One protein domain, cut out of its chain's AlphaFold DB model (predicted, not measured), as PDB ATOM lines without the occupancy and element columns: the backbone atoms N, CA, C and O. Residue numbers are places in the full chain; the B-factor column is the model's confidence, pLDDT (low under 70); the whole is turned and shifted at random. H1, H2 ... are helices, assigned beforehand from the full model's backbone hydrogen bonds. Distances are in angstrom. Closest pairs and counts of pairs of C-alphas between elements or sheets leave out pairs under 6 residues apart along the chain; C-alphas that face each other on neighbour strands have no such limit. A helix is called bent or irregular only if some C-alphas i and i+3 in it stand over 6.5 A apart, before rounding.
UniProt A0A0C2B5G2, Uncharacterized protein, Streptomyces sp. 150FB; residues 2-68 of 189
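What this domain is: This is residues 2 to 68 of the 189 residues of an uncharacterized protein of Streptomyces sp. 150FB (UniProt A0A0C2B5G2). What shape do these coordinates make? Two helical hairpins, H1 with H2 and H3 with H4, pack crosswise into a compact, rounded body, with H4 crossing H1 and H2 at nearly right angles. Within the first hairpin H1 and H2 splay somewhat, while H3 and H4 run more nearly side by side. What is it built of? The printed part has 67 residues with four named helices, H1, H2, H3 and H4 in that order, and no named strand; its class is all helix. How large is it? The radius of gyration of the C-alphas is 10.6 A, and the C-alphas span 28 by 24 by 23 A.

How they stand to each other: How do the two longest helices stand? H3, residues 34 to 47, and H4, residues 51 to 64, touch as a helical hairpin at a shallow tilt of 25 degrees, opposite ways; their closest C-alphas, of Met 45 and Phe 54, are 5.8 A apart. What does H4 meet besides H3? H2, residues 21 to 30, touches residues 60 to 64 of H4, about perpendicular at 86 degrees, with the closest C-alphas, of Ala 24 and Ile 60, 5.1 A apart. Residues 11 to 14 of H1, which is residues 3 to 14, touch residues 53 to 57 of H4, about perpendicular at 83 degrees, with the closest C-alphas, of Leu 14 and Arg 56, 6.9 A apart. How do the remaining pairs stand? H1 touches H2 with residues 9 to 14 alone, a helical hairpin at 37 degrees, only just a steep tilt, opposite ways; their closest C-alphas, of Ile 10 and Ala 27, are 5.5 A apart. H2 and H3 only just touch, with 3 pairs of C-alphas within 8 A, and only at the corner by their link; the closest, of Gln 28 and Ala 34, are 6.1 A apart. H1 and H3 are close but not clearly touching, with the closest C-alphas, of Ile 7 and Trp 41, 7.9 A apart. What do the helix backbones show? Every O i to N i+4 pair is within hydrogen-bond range in H2, against 7 of 8 in H1, 8 of 10 in H3 and 8 of 10 in H4.

Where its parts are: How long are the helices? From first to last C-alpha, H3 measures 18.7 A, H4 19.6 A, H1 16.6 A and H2 14.1 A. H3 is irregular: C-alphas 36 and 39 are 7.5 A apart. Where are the anchor points? C-alpha 3, where H1 begins, is at (7.063, 32.611, -20.281), and C-alpha 64, where H4 ends, is at (18.482, 24.733, -31.455).

The domain as a whole: How far does it reach? The two C-alphas farthest apart, of Glu 22 and Glu 47, are 28.1 A apart. How are the helices linked? The links from H2 to H3 and from H3 to H4 are tight, and that from H1 to H2 is short, with 6 residues. Is anything missing or uncertain? The printed part has no cut, its mean pLDDT is 92.4, and no printed residue is under 70.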
ATOM      1  N   ASN A   2       6.292  31.687 -15.578       84.94
ATOM      2  CA  ASN A   2       5.628  32.374 -16.695       84.94
ATOM      3  C   ASN A   2       6.641  32.621 -17.829       84.94
ATOM      4  O   ASN A   2       7.806  32.896 -17.529       84.94
ATOM      5  N   ASP A   3       6.209  32.534 -19.086       88.50
ATOM      6  CA  ASP A   3       7.063  32.611 -20.281       88.50
ATOM      7  C   ASP A   3       7.895  33.897 -20.311       88.50
ATOM      8  O   ASP A   3       9.080  33.853 -20.629       88.50
ATOM      9  N   THR A   4       7.341  35.011 -19.825       91.56
ATOM     10  CA  THR A   4       8.071  36.275 -19.652       91.56
ATOM     11  C   THR A   4       9.367  36.095 -18.860       91.56
ATOM     12  O   THR A   4      10.424  36.519 -19.305       91.56
ATOM     13  N   ALA A   5       9.335  35.415 -17.710       93.00
ATOM     14  CA  ALA A   5      10.525  35.252 -16.871       93.00
ATOM     15  C   ALA A   5      11.590  34.345 -17.516       93.00
ATOM     16  O   ALA A   5      12.779  34.487 -17.234       93.00
ATOM     17  N   LEU A   6      11.166  33.405 -18.366       93.31
ATOM     18  CA  LEU A   6      12.063  32.529 -19.121       93.31
ATOM     19  C   LEU A   6      12.732  33.294 -20.266       93.31
ATOM     20  O   LEU A   6      13.949  33.209 -20.428       93.31
ATOM     21  N   ILE A   7      11.946  34.081 -21.003       93.69
ATOM     22  CA  ILE A   7      12.420  34.957 -22.075       93.69
ATOM     23  C   ILE A   7      13.421  35.976 -21.519       93.69
ATOM     24  O   ILE A   7      14.523  36.067 -22.046       93.69
ATOM     25  N   GLU A   8      13.104  36.675 -20.422       94.38
ATOM     26  CA  GLU A   8      14.032  37.635 -19.797       94.38
ATOM     27  C   GLU A   8      15.354  36.978 -19.382       94.38
ATOM     28  O   GLU A   8      16.433  37.546 -19.557       94.38
ATOM     29  N   ARG A   9      15.291  35.745 -18.864       93.06
ATOM     30  CA  ARG A   9      16.486  34.993 -18.467       93.06
ATOM     31  C   ARG A   9      17.375  34.649 -19.658       93.06
ATOM     32  O   ARG A   9      18.591  34.733 -19.524       93.06
ATOM     33  N   ILE A  10      16.792  34.256 -20.791       93.31
ATOM     34  CA  ILE A  10      17.553  34.029 -22.025       93.31
ATOM     35  C   ILE A  10      18.106  35.357 -22.531       93.31
ATOM     36  O   ILE A  10      19.300  35.447 -22.779       93.31
ATOM     37  N   ASP A  11      17.281  36.398 -22.628       93.38
ATOM     38  CA  ASP A  11      17.670  37.682 -23.213       93.38
ATOM     39  C   ASP A  11      18.851  38.328 -22.477       93.38
ATOM     40  O   ASP A  11      19.763  38.848 -23.117       93.38
ATOM     41  N   ALA A  12      18.907  38.194 -21.148       92.06
ATOM     42  CA  ALA A  12      20.043  38.632 -20.338       92.06
ATOM     43  C   ALA A  12      21.376  37.958 -20.731       92.06
ATOM     44  O   ALA A  12      22.432  38.574 -20.600       92.06
ATOM     45  N   LEU A  13      21.343  36.721 -21.243       90.31
ATOM     46  CA  LEU A  13      22.520  35.994 -21.741       90.31
ATOM     47  C   LEU A  13      22.903  36.401 -23.174       90.31
ATOM     48  O   LEU A  13      24.023  36.144 -23.617       90.31
ATOM     49  N   LEU A  14      21.981  37.023 -23.913       87.56
ATOM     50  CA  LEU A  14      22.181  37.401 -25.315       87.56
ATOM     51  C   LEU A  14      22.738  38.817 -25.486       87.56
ATOM     52  O   LEU A  14      23.096  39.193 -26.603       87.56
ATOM     53  N   VAL A  15      22.848  39.597 -24.407       82.31
ATOM     54  CA  VAL A  15      23.360  40.973 -24.454       82.31
ATOM     55  C   VAL A  15      24.826  40.999 -24.903       82.31
ATOM     56  O   VAL A  15      25.689  40.379 -24.287       82.31
ATOM     57  N   GLY A  16      25.100  41.773 -25.961       76.50
ATOM     58  CA  GLY A  16      26.444  42.132 -26.430       76.50
ATOM     59  C   GLY A  16      27.177  41.035 -27.211       76.50
ATOM     60  O   GLY A  16      27.355  39.927 -26.725       76.50
ATOM     61  N   GLY A  17      27.674  41.354 -28.406       79.00
ATOM     62  CA  GLY A  17      28.486  40.440 -29.221       79.00
ATOM     63  C   GLY A  17      27.692  39.371 -29.982       79.00
ATOM     64  O   GLY A  17      26.477  39.243 -29.833       79.00
ATOM     65  N   TYR A  18      28.407  38.609 -30.808       83.38
ATOM     66  CA  TYR A  18      27.854  37.585 -31.697       83.38
ATOM     67  C   TYR A  18      27.100  36.482 -30.931       83.38
ATOM     68  O   TYR A  18      27.518  36.054 -29.850       83.38
ATOM     69  N   ILE A  19      25.973  36.032 -31.490       88.12
ATOM     70  CA  ILE A  19      25.170  34.924 -30.964       88.12
ATOM     71  C   ILE A  19      25.517  33.679 -31.771       88.12
ATOM     72  O   ILE A  19      24.970  33.460 -32.842       88.12
ATOM     73  N   GLY A  20      26.463  32.902 -31.244       88.50
ATOM     74  CA  GLY A  20      26.875  31.620 -31.810       88.50
ATOM     75  C   GLY A  20      26.456  30.430 -30.944       88.50
ATOM     76  O   GLY A  20      25.809  30.580 -29.901       88.50
ATOM     77  N   LYS A  21      26.923  29.238 -31.332       90.12
ATOM     78  CA  LYS A  21      26.648  27.954 -30.657       90.12
ATOM     79  C   LYS A  21      26.877  27.981 -29.142       90.12
ATOM     80  O   LYS A  21      26.092  27.398 -28.405       90.12
ATOM     81  N   GLU A  22      27.910  28.680 -28.668       91.38
ATOM     82  CA  GLU A  22      28.211  28.790 -27.232       91.38
ATOM     83  C   GLU A  22      27.086  29.493 -26.457       91.38
ATOM     84  O   GLU A  22      26.615  28.985 -25.438       91.38
ATOM     85  N   LYS A  23      26.587  30.623 -26.974       93.00
ATOM     86  CA  LYS A  23      25.471  31.342 -26.350       93.00
ATOM     87  C   LYS A  23      24.167  30.560 -26.434       93.00
ATOM     88  O   LYS A  23      23.394  30.582 -25.480       93.00
ATOM     89  N   ALA A  24      23.937  29.839 -27.532       92.56
ATOM     90  CA  ALA A  24      22.794  28.937 -27.650       92.56
ATOM     91  C   ALA A  24      22.843  27.805 -26.620       92.56
ATOM     92  O   ALA A  24      21.852  27.561 -25.933       92.56
ATOM     93  N   ALA A  25      24.008  27.180 -26.433       92.44
ATOM     94  CA  ALA A  25      24.205  26.159 -25.413       92.44
ATOM     95  C   ALA A  25      23.997  26.719 -23.996       92.44
ATOM     96  O   ALA A  25      23.322  26.091 -23.181       92.44
ATOM     97  N   ALA A  26      24.506  27.922 -23.708       92.88
ATOM     98  CA  ALA A  26      24.294  28.590 -22.424       92.88
ATOM     99  C   ALA A  26      22.810  28.918 -22.174       92.88
ATOM    100  O   ALA A  26      22.302  28.679 -21.075       92.88
ATOM    101  N   ALA A  27      22.098  29.412 -23.191       93.19
ATOM    102  CA  ALA A  27      20.664  29.676 -23.118       93.19
ATOM    103  C   ALA A  27      19.863  28.390 -22.866       93.19
ATOM    104  O   ALA A  27      19.022  28.365 -21.967       93.19
ATOM    105  N   GLN A  28      20.172  27.307 -23.586       93.50
ATOM    106  CA  GLN A  28      19.518  26.006 -23.423       93.50
ATOM    107  C   GLN A  28      19.807  25.383 -22.051       93.50
ATOM    108  O   GLN A  28      18.905  24.852 -21.410       93.50
ATOM    109  N   ALA A  29      21.036  25.493 -21.540       93.94
ATOM    110  CA  ALA A  29      21.372  25.028 -20.195       93.94
ATOM    111  C   ALA A  29      20.645  25.835 -19.105       93.94
ATOM    112  O   ALA A  29      20.198  25.280 -18.101       93.94
ATOM    113  N   ALA A  30      20.505  27.150 -19.296       93.69
ATOM    114  CA  ALA A  30      19.817  28.026 -18.356       93.69
ATOM    115  C   ALA A  30      18.290  27.865 -18.394       93.69
ATOM    116  O   ALA A  30      17.636  28.050 -17.362       93.69
ATOM    117  N   VAL A  31      17.733  27.559 -19.568       94.94
ATOM    118  CA  VAL A  31      16.299  27.403 -19.826       94.94
ATOM    119  C   VAL A  31      16.066  26.199 -20.758       94.94
ATOM    120  O   VAL A  31      15.840  26.380 -21.951       94.94
ATOM    121  N   PRO A  32      16.044  24.957 -20.233       92.38
ATOM    122  CA  PRO A  32      15.928  23.750 -21.066       92.38
ATOM    123  C   PRO A  32      14.632  23.649 -21.880       92.38
ATOM    124  O   PRO A  32      14.576  22.997 -22.917       92.38
ATOM    125  N   VAL A  33      13.568  24.318 -21.431       92.88
ATOM    126  CA  VAL A  33      12.291  24.361 -22.160       92.88
ATOM    127  C   VAL A  33      12.358  25.205 -23.439       92.88
ATOM    128  O   VAL A  33      11.415  25.147 -24.228       92.88
ATOM    129  N   ALA A  34      13.441  25.968 -23.654       92.06
ATOM    130  CA  ALA A  34      13.600  26.863 -24.797       92.06
ATOM    131  C   ALA A  34      13.493  26.123 -26.131       92.06
ATOM    132  O   ALA A  34      12.732  26.560 -26.984       92.06
ATOM    133  N   GLU A  35      14.141  24.967 -26.282       89.56
ATOM    134  CA  GLU A  35      14.044  24.118 -27.480       89.56
ATOM    135  C   GLU A  35      12.590  23.864 -27.920       89.56
ATOM    136  O   GLU A  35      12.237  24.032 -29.086       89.56
ATOM    137  N   SER A  36      11.705  23.560 -26.966       91.69
ATOM    138  CA  SER A  36      10.285  23.287 -27.233       91.69
ATOM    139  C   SER A  36       9.400  24.535 -27.375       91.69
ATOM    140  O   SER A  36       8.260  24.436 -27.829       91.69
ATOM    141  N   ARG A  37       9.888  25.709 -26.953       95.19
ATOM    142  CA  ARG A  37       9.100  26.952 -26.816       95.19
ATOM    143  C   ARG A  37       9.565  28.084 -27.726       95.19
ATOM    144  O   ARG A  37       8.824  29.039 -27.935       95.19
ATOM    145  N   ILE A  38      10.756  27.980 -28.308       96.00
ATOM    146  CA  ILE A  38      11.367  29.044 -29.104       96.00
ATOM    147  C   ILE A  38      10.472  29.474 -30.270       96.00
ATOM    148  O   ILE A  38      10.336  30.663 -30.536       96.00
ATOM    149  N   LEU A  39       9.771  28.530 -30.907       97.19
ATOM    150  CA  LEU A  39       8.854  28.838 -32.003       97.19
ATOM    151  C   LEU A  39       7.617  29.618 -31.547       97.19
ATOM    152  O   LEU A  39       7.155  30.478 -32.291       97.19
ATOM    153  N   SER A  40       7.051  29.331 -30.368       96.94
ATOM    154  CA  SER A  40       5.936  30.135 -29.844       96.94
ATOM    155  C   SER A  40       6.416  31.533 -29.474       96.94
ATOM    156  O   SER A  40       5.823  32.504 -29.924       96.94
ATOM    157  N   TRP A  41       7.557  31.643 -28.789       97.12
ATOM    158  CA  TRP A  41       8.110  32.941 -28.401       97.12
ATOM    159  C   TRP A  41       8.451  33.825 -29.601       97.12
ATOM    160  O   TRP A  41       8.176  35.018 -29.576       97.12
ATOM    161  N   LEU A  42       8.996  33.256 -30.679       97.44
ATOM    162  CA  LEU A  42       9.266  34.005 -31.907       97.44
ATOM    163  C   LEU A  42       7.987  34.537 -32.563       97.44
ATOM    164  O   LEU A  42       7.998  35.649 -33.086       97.44
ATOM    165  N   ARG A  43       6.889  33.772 -32.528       97.31
ATOM    166  CA  ARG A  43       5.590  34.239 -33.038       97.31
ATOM    167  C   ARG A  43       5.039  35.370 -32.177       97.31
ATOM    168  O   ARG A  43       4.667  36.397 -32.734       97.31
ATOM    169  N   ASP A  44       5.086  35.222 -30.855       96.88
ATOM    170  CA  ASP A  44       4.625  36.248 -29.914       96.88
ATOM    171  C   ASP A  44       5.437  37.547 -30.069       96.88
ATOM    172  O   ASP A  44       4.876  38.638 -30.143       96.88
ATOM    173  N   MET A  45       6.767  37.446 -30.210       96.62
ATOM    174  CA  MET A  45       7.642  38.597 -30.469       96.62
ATOM    175  C   MET A  45       7.348  39.255 -31.818       96.62
ATOM    176  O   MET A  45       7.404  40.482 -31.925       96.62
ATOM    177  N   ALA A  46       7.047  38.466 -32.852       95.94
ATOM    178  CA  ALA A  46       6.678  39.002 -34.155       95.94
ATOM    179  C   ALA A  46       5.327  39.737 -34.105       95.94
ATOM    180  O   ALA A  46       5.204  40.824 -34.669       95.94
ATOM    181  N   GLU A  47       4.343  39.199 -33.384       95.81
ATOM    182  CA  GLU A  47       3.042  39.841 -33.163       95.81
ATOM    183  C   GLU A  47       3.181  41.140 -32.355       95.81
ATOM    184  O   GLU A  47       2.646  42.182 -32.740       95.81
ATOM    185  N   ALA A  48       3.989  41.116 -31.292       95.12
ATOM    186  CA  ALA A  48       4.309  42.280 -30.469       95.12
ATOM    187  C   ALA A  48       5.260  43.284 -31.153       95.12
ATOM    188  O   ALA A  48       5.500  44.372 -30.626       95.12
ATOM    189  N   ARG A  49       5.782  42.954 -32.344       94.62
ATOM    190  CA  ARG A  49       6.732  43.765 -33.126       94.62
ATOM    191  C   ARG A  49       8.046  44.051 -32.384       94.62
ATOM    192  O   ARG A  49       8.681  45.085 -32.600       94.62
ATOM    193  N   GLU A  50       8.489  43.119 -31.545       94.69
ATOM    194  CA  GLU A  50       9.738  43.194 -30.779       94.69
ATOM    195  C   GLU A  50      10.956  42.793 -31.632       94.69
ATOM    196  O   GLU A  50      11.699  41.867 -31.319       94.69
ATOM    197  N   TRP A  51      11.185  43.495 -32.741       94.31
ATOM    198  CA  TRP A  51      12.120  43.092 -33.800       94.31
ATOM    199  C   TRP A  51      13.565  42.853 -33.357       94.31
ATOM    200  O   TRP A  51      14.176  41.848 -33.722       94.31
ATOM    201  N   ALA A  52      14.106  43.735 -32.516       90.50
ATOM    202  CA  ALA A  52      15.467  43.567 -32.012       90.50
ATOM    203  C   ALA A  52      15.603  42.293 -31.162       90.50
ATOM    204  O   ALA A  52      16.640  41.630 -31.192       90.50
ATOM    205  N   ARG A  53      14.559  41.950 -30.399       93.31
ATOM    206  CA  ARG A  53      14.512  40.747 -29.566       93.31
ATOM    207  C   ARG A  53      14.285  39.502 -30.413       93.31
ATOM    208  O   ARG A  53      15.014  38.528 -30.257       93.31
ATOM    209  N   PHE A  54      13.364  39.592 -31.371       96.25
ATOM    210  CA  PHE A  54      13.106  38.561 -32.369       96.25
ATOM    211  C   PHE A  54      14.400  38.115 -33.056       96.25
ATOM    212  O   PHE A  54      14.689  36.925 -33.068       96.25
ATOM    213  N   GLY A  55      15.216  39.051 -33.556       93.44
ATOM    214  CA  GLY A  55      16.475  38.717 -34.233       93.44
ATOM    215  C   GLY A  55      17.440  37.919 -33.348       93.44
ATOM    216  O   GLY A  55      17.994  36.913 -33.786       93.44
ATOM    217  N   ARG A  56      17.581  38.301 -32.070       94.00
ATOM    218  CA  ARG A  56      18.437  37.574 -31.116       94.00
ATOM    219  C   ARG A  56      17.920  36.165 -30.824       94.00
ATOM    220  O   ARG A  56      18.704  35.221 -30.781       94.00
ATOM    221  N   PHE A  57      16.611  36.017 -30.628       96.00
ATOM    222  CA  PHE A  57      15.995  34.714 -30.369       96.00
ATOM    223  C   PHE A  57      16.001  33.822 -31.612       96.00
ATOM    224  O   PHE A  57      16.182  32.613 -31.488       96.00
ATOM    225  N   ALA A  58      15.871  34.401 -32.807       95.88
ATOM    226  CA  ALA A  58      15.984  33.678 -34.066       95.88
ATOM    227  C   ALA A  58      17.389  33.085 -34.222       95.88
ATOM    228  O   ALA A  58      17.499  31.893 -34.491       95.88
ATOM    229  N   ALA A  59      18.439  33.863 -33.929       93.69
ATOM    230  CA  ALA A  59      19.826  33.390 -33.955       93.69
ATOM    231  C   ALA A  59      20.075  32.215 -32.990       93.69
ATOM    232  O   ALA A  59      20.771  31.262 -33.326       93.69
ATOM    233  N   ILE A  60      19.452  32.225 -31.805       94.56
ATOM    234  CA  ILE A  60      19.470  31.056 -30.910       94.56
ATOM    235  C   ILE A  60      18.708  29.884 -31.527       94.56
ATOM    236  O   ILE A  60      19.204  28.759 -31.515       94.56
ATOM    237  N   GLY A  61      17.524  30.147 -32.082       93.81
ATOM    238  CA  GLY A  61      16.695  29.151 -32.749       93.81
ATOM    239  C   GLY A  61      17.462  28.366 -33.809       93.81
ATOM    240  O   GLY A  61      17.316  27.153 -33.863       93.81
ATOM    241  N   ILE A  62      18.339  29.011 -34.576       94.75
ATOM    242  CA  ILE A  62      19.179  28.333 -35.575       94.75
ATOM    243  C   ILE A  62      20.002  27.206 -34.964       94.75
ATOM    244  O   ILE A  62      19.985  26.094 -35.475       94.75
ATOM    245  N   HIS A  63      20.648  27.453 -33.828       93.06
ATOM    246  CA  HIS A  63      21.478  26.459 -33.149       93.06
ATOM    247  C   HIS A  63      20.681  25.429 -32.338       93.06
ATOM    248  O   HIS A  63      21.226  24.390 -31.969       93.06
ATOM    249  N   LEU A  64      19.404  25.703 -32.053       90.62
ATOM    250  CA  LEU A  64      18.482  24.733 -31.455       90.62
ATOM    251  C   LEU A  64      17.798  23.845 -32.508       90.62
ATOM    252  O   LEU A  64      17.149  22.872 -32.142       90.62
ATOM    253  N   HIS A  65      17.921  24.179 -33.796       87.12
ATOM    254  CA  HIS A  65      17.353  23.447 -34.933       87.12
ATOM    255  C   HIS A  65      15.872  23.009 -34.778       87.12
ATOM    256  O   HIS A  65      15.532  21.865 -35.098       87.12
ATOM    257  N   PRO A  66      14.944  23.878 -34.322       91.12
ATOM    258  CA  PRO A  66      13.548  23.503 -34.189       91.12
ATOM    259  C   PRO A  66      12.893  23.385 -35.573       91.12
ATOM    260  O   PRO A  66      12.996  24.275 -36.426       91.12
ATOM    261  N   VAL A  67      12.145  22.302 -35.782       91.62
ATOM    262  CA  VAL A  67      11.363  22.099 -37.009       91.62
ATOM    263  C   VAL A  67      10.299  23.194 -37.130       91.62
ATOM    264  O   VAL A  67       9.446  23.335 -36.257       91.62
ATOM    265  N   GLY A  68      10.320  23.952 -38.230       93.69
ATOM    266  CA  GLY A  68       9.354  25.024 -38.501       93.69
ATOM    267  C   GLY A  68       9.847  26.448 -38.216       93.69
ATOM    268  O   GLY A  68       9.037  27.375 -38.237       93.69
TER     269      GLY A  68